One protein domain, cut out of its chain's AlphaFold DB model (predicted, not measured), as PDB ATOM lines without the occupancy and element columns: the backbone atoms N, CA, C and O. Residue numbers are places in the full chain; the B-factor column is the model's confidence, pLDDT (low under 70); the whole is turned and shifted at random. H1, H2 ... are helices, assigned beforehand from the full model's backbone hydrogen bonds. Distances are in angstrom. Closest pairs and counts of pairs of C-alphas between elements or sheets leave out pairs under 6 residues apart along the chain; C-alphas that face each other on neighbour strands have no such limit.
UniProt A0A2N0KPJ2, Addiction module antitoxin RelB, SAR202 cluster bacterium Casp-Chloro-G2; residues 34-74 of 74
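AT A GLANCE: This is residues 34 to 74 of the 74 residues of the protein "Addiction module antitoxin RelB" of SAR202 cluster bacterium Casp-Chloro-G2 (UniProt A0A2N0KPJ2). What shape does the model have? It is an open V: the long helix H1 makes one arm, and residues 55 to 61 followed by the shorter helix H2 make the other. How large and dense is it? The printed part has 41 residues, class all helix, order H1 then H2, with no named strand. It is extended and flat, with a radius of gyration of the C-alphas of 14.5 A and spans of 38 by 29 by 10 A.

IN THESE COORDINATES: Where is H1? It is residues 34 to 54, 30.3 A long, from C-alpha 34 at (2.702, 52.103, 22.125). Where is H2? It is residues 62 to 71, 14.4 A long, ending at C-alpha 71 at (-14.899, 58.416, 51.030).

HOW THE PARTS SIT: Do the helices meet? H1 and H2 are apart. Are their backbones well formed? In H1 and H2 every O i to N i+4 pair is within hydrogen-bond range.

THE WHOLE: What stands free? Residues 34 to 47 and 60 to 74 do. How is it joined? The link H1 to H2 is short, with 7 residues, and the printed part has no cut. Where is confidence low? No printed residue is under 70.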
ATOM      1  N   ALA A  34       4.087  51.636  22.055       90.75
ATOM      2  CA  ALA A  34       2.702  52.103  22.125       90.75
ATOM      3  C   ALA A  34       1.726  51.156  21.400       90.75
ATOM      4  O   ALA A  34       0.620  50.937  21.883       90.75
ATOM      5  N   GLU A  35       2.156  50.562  20.281       93.69
ATOM      6  CA  GLU A  35       1.361  49.600  19.512       93.69
ATOM      7  C   GLU A  35       1.153  48.289  20.287       93.69
ATOM      8  O   GLU A  35       0.030  47.799  20.381       93.69
ATOM      9  N   GLU A  36       2.203  47.752  20.916       93.00
ATOM     10  CA  GLU A  36       2.093  46.556  21.763       93.00
ATOM     11  C   GLU A  36       1.176  46.792  22.971       93.00
ATOM     12  O   GLU A  36       0.356  45.933  23.304       93.00
ATOM     13  N   LEU A  37       1.267  47.969  23.599       90.25
ATOM     14  CA  LEU A  37       0.376  48.363  24.692       90.25
ATOM     15  C   LEU A  37      -1.078  48.462  24.228       90.25
ATOM     16  O   LEU A  37      -1.966  47.938  24.899       90.25
ATOM     17  N   GLU A  38      -1.337  49.106  23.088       93.44
ATOM     18  CA  GLU A  38      -2.684  49.225  22.529       93.44
ATOM     19  C   GLU A  38      -3.296  47.846  22.251       93.44
ATOM     20  O   GLU A  38      -4.414  47.569  22.688       93.44
ATOM     21  N   GLN A  39      -2.546  46.942  21.614       94.94
ATOM     22  CA  GLN A  39      -3.016  45.580  21.346       94.94
ATOM     23  C   GLN A  39      -3.284  44.784  22.631       94.94
ATOM     24  O   GLN A  39      -4.294  44.074  22.725       94.94
ATOM     25  N   ALA A  40      -2.425  44.924  23.646       91.81
ATOM     26  CA  ALA A  40      -2.632  44.289  24.944       91.81
ATOM     27  C   ALA A  40      -3.918  44.795  25.623       91.81
ATOM     28  O   ALA A  40      -4.713  43.995  26.123       91.81
ATOM     29  N   TRP A  41      -4.171  46.107  25.586       94.31
ATOM     30  CA  TRP A  41      -5.386  46.706  26.141       94.31
ATOM     31  C   TRP A  41      -6.653  46.301  25.389       94.31
ATOM     32  O   TRP A  41      -7.659  46.003  26.031       94.31
ATOM     33  N   LEU A  42      -6.615  46.251  24.055       97.50
ATOM     34  CA  LEU A  42      -7.748  45.793  23.246       97.50
ATOM     35  C   LEU A  42      -8.103  44.335  23.558       97.50
ATOM     36  O   LEU A  42      -9.278  44.013  23.740       97.50
ATOM     37  N   THR A  43      -7.092  43.475  23.694       96.88
ATOM     38  CA  THR A  43      -7.276  42.065  24.067       96.88
ATOM     39  C   THR A  43      -7.941  41.933  25.439       96.88
ATOM     40  O   THR A  43      -8.903  41.183  25.606       96.88
ATOM     41  N   GLU A  44      -7.463  42.689  26.429       97.19
ATOM     42  CA  GLU A  44      -8.027  42.677  27.780       97.19
ATOM     43  C   GLU A  44      -9.452  43.253  27.823       97.19
ATOM     44  O   GLU A  44     -10.313  42.733  28.538       97.19
ATOM     45  N   ALA A  45      -9.730  44.300  27.042       97.56
ATOM     46  CA  ALA A  45     -11.058  44.891  26.937       97.56
ATOM     47  C   ALA A  45     -12.076  43.905  26.343       97.56
ATOM     48  O   ALA A  45     -13.153  43.741  26.919       97.56
ATOM     49  N   ASP A  46     -11.726  43.204  25.256       98.19
ATOM     50  CA  ASP A  46     -12.584  42.171  24.654       98.19
ATOM     51  C   ASP A  46     -12.841  41.021  25.638       98.19
ATOM     52  O   ASP A  46     -13.989  40.616  25.847       98.19
ATOM     53  N   ARG A  47     -11.796  40.543  26.331       97.81
ATOM     54  CA  ARG A  47     -11.931  39.503  27.362       97.81
ATOM     55  C   ARG A  47     -12.926  39.916  28.450       97.81
ATOM     56  O   ARG A  47     -13.838  39.151  28.764       97.81
ATOM     57  N   ARG A  48     -12.781  41.126  29.005       97.25
ATOM     58  CA  ARG A  48     -13.663  41.631  30.072       97.25
ATOM     59  C   ARG A  48     -15.088  41.879  29.598       97.25
ATOM     60  O   ARG A  48     -16.020  41.606  30.352       97.25
ATOM     61  N   ALA A  49     -15.272  42.376  28.376       97.31
ATOM     62  CA  ALA A  49     -16.599  42.545  27.792       97.31
ATOM     63  C   ALA A  49     -17.333  41.198  27.725       97.31
ATOM     64  O   ALA A  49     -18.448  41.077  28.227       97.31
ATOM     65  N   ARG A  50     -16.658  40.150  27.240       98.19
ATOM     66  CA  ARG A  50     -17.222  38.792  27.182       98.19
ATOM     67  C   ARG A  50     -17.525  38.201  28.553       98.19
ATOM     68  O   ARG A  50     -18.468  37.430  28.683       98.19
ATOM     69  N   GLU A  51     -16.703  38.465  29.565       98.06
ATOM     70  CA  GLU A  51     -16.971  38.013  30.941       98.06
ATOM     71  C   GLU A  51     -18.222  38.678  31.521       98.06
ATOM     72  O   GLU A  51     -19.029  38.009  32.166       98.06
ATOM     73  N   LEU A  52     -18.421  39.970  31.244       96.81
ATOM     74  CA  LEU A  52     -19.629  40.696  31.636       96.81
ATOM     75  C   LEU A  52     -20.870  40.168  30.913       96.81
ATOM     76  O   LEU A  52     -21.886  39.918  31.554       96.81
ATOM     77  N   GLU A  53     -20.785  39.967  29.598       97.12
ATOM     78  CA  GLU A  53     -21.887  39.439  28.784       97.12
ATOM     79  C   GLU A  53     -22.302  38.026  29.207       97.12
ATOM     80  O   GLU A  53     -23.492  37.709  29.230       97.12
ATOM     81  N   ARG A  54     -21.331  37.181  29.573       97.81
ATOM     82  CA  ARG A  54     -21.576  35.814  30.059       97.81
ATOM     83  C   ARG A  54     -22.039  35.756  31.514       97.81
ATOM     84  O   ARG A  54     -22.564  34.728  31.932       97.81
ATOM     85  N   GLY A  55     -21.865  36.835  32.276       97.00
ATOM     86  CA  GLY A  55     -22.135  36.853  33.713       97.00
ATOM     87  C   GLY A  55     -21.093  36.095  34.542       97.00
ATOM     88  O   GLY A  55     -21.380  35.724  35.677       97.00
ATOM     89  N   ASP A  56     -19.886  35.884  34.002       97.81
ATOM     90  CA  ASP A  56     -18.770  35.230  34.706       97.81
ATOM     91  C   ASP A  56     -18.281  36.076  35.896       97.81
ATOM     92  O   ASP A  56     -17.662  35.575  36.836       97.81
ATOM     93  N   VAL A  57     -18.562  37.381  35.854       96.88
ATOM     94  CA  VAL A  57     -18.180  38.365  36.866       96.88
ATOM     95  C   VAL A  57     -19.389  39.193  37.297       96.88
ATOM     96  O   VAL A  57     -20.241  39.553  36.485       96.88
ATOM     97  N   GLN A  58     -19.447  39.552  38.581       96.00
ATOM     98  CA  GLN A  58     -20.476  40.446  39.115       96.00
ATOM     99  C   GLN A  58     -20.027  41.912  38.969       96.00
ATOM    100  O   GLN A  58     -19.069  42.316  39.634       96.00
ATOM    101  N   PRO A  59     -20.701  42.745  38.151       94.88
ATOM    102  CA  PRO A  59     -20.344  44.151  38.028       94.88
ATOM    103  C   PRO A  59     -20.710  44.933  39.294       94.88
ATOM    104  O   PRO A  59     -21.713  44.660  39.960       94.88
ATOM    105  N   ILE A  60     -19.910  45.958  39.589       95.81
ATOM    106  CA  ILE A  60     -20.183  46.942  40.642       95.81
ATOM    107  C   ILE A  60     -20.789  48.181  39.986       95.81
ATOM    108  O   ILE A  60     -20.297  48.653  38.959       95.81
ATOM    109  N   SER A  61     -21.848  48.732  40.581       96.75
ATOM    110  CA  SER A  61     -22.479  49.935  40.037       96.75
ATOM    111  C   SER A  61     -21.523  51.131  40.073       96.75
ATOM    112  O   SER A  61     -20.775  51.340  41.034       96.75
ATOM    113  N   ALA A  62     -21.583  51.970  39.039       96.38
ATOM    114  CA  ALA A  62     -20.744  53.160  38.966       96.38
ATOM    115  C   ALA A  62     -20.995  54.130  40.142       96.38
ATOM    116  O   ALA A  62     -20.066  54.797  40.596       96.38
ATOM    117  N   ASP A  63     -22.220  54.189  40.675       97.81
ATOM    118  CA  ASP A  63     -22.545  54.995  41.858       97.81
ATOM    119  C   ASP A  63     -21.850  54.499  43.121       97.81
ATOM    120  O   ASP A  63     -21.320  55.307  43.889       97.81
ATOM    121  N   GLU A  64     -21.794  53.183  43.319       97.69
ATOM    122  CA  GLU A  64     -21.088  52.593  44.449       97.69
ATOM    123  C   GLU A  64     -19.584  52.869  44.372       97.69
ATOM    124  O   GLU A  64     -18.991  53.301  45.364       97.69
ATOM    125  N   VAL A  65     -18.977  52.689  43.192       96.94
ATOM    126  CA  VAL A  65     -17.553  52.990  42.968       96.94
ATOM    127  C   VAL A  65     -17.267  54.467  43.251       96.94
ATOM    128  O   VAL A  65     -16.356  54.788  44.016       96.94
ATOM    129  N   ARG A  66     -18.083  55.380  42.706       97.19
ATOM    130  CA  ARG A  66     -17.944  56.828  42.938       97.19
ATOM    131  C   ARG A  66     -18.094  57.203  44.411       97.19
ATOM    132  O   ARG A  66     -17.378  58.081  44.888       97.19
ATOM    133  N   ARG A  67     -19.026  56.575  45.133       97.56
ATOM    134  CA  ARG A  67     -19.212  56.803  46.572       97.56
ATOM    135  C   ARG A  67     -17.962  56.398  47.355       97.56
ATOM    136  O   ARG A  67     -17.442  57.236  48.085       97.56
ATOM    137  N   LYS A  68     -17.452  55.178  47.145       96.94
ATOM    138  CA  LYS A  68     -16.233  54.678  47.810       96.94
ATOM    139  C   LYS A  68     -15.017  55.563  47.515       96.94
ATOM    140  O   LYS A  68     -14.286  55.916  48.431       96.94
ATOM    141  N   ALA A  69     -14.834  55.983  46.262       96.75
ATOM    142  CA  ALA A  69     -13.725  56.861  45.880       96.75
ATOM    143  C   ALA A  69     -13.757  58.209  46.622       96.75
ATOM    144  O   ALA A  69     -12.723  58.684  47.081       96.75
ATOM    145  N   ARG A  70     -14.943  58.815  46.790       96.81
ATOM    146  CA  ARG A  70     -15.095  60.063  47.562       96.81
ATOM    147  C   ARG A  70     -14.831  59.885  49.055       96.81
ATOM    148  O   ARG A  70     -14.356  60.819  49.687       96.81
ATOM    149  N   GLU A  71     -15.164  58.727  49.619       97.12
ATOM    150  CA  GLU A  71     -14.899  58.416  51.030       97.12
ATOM    151  C   GLU A  71     -13.396  58.308  51.322       97.12
ATOM    152  O   GLU A  71     -12.973  58.748  52.382       97.12
ATOM    153  N   LEU A  72     -12.589  57.808  50.376       95.94
ATOM    154  CA  LEU A  72     -11.126  57.697  50.514       95.94
ATOM    155  C   LEU A  72     -10.377  59.039  50.457       95.94
ATOM    156  O   LEU A  72      -9.210  59.100  50.827       95.94
ATOM    157  N   LEU A  73     -11.021  60.093  49.950       92.69
ATOM    158  CA  LEU A  73     -10.444  61.439  49.827       92.69
ATOM    159  C   LEU A  73     -10.803  62.358  51.008       92.69
ATOM    160  O   LEU A  73     -10.509  63.553  50.953       92.69
ATOM    161  N   ARG A  74     -11.480  61.830  52.032       70.00
ATOM    162  CA  ARG A  74     -11.788  62.535  53.284       70.00
ATOM    163  C   ARG A  74     -10.767  62.195  54.355       70.00
ATOM    164  O   ARG A  74     -10.459  63.120  55.134       70.00
TER     165      ARG A  74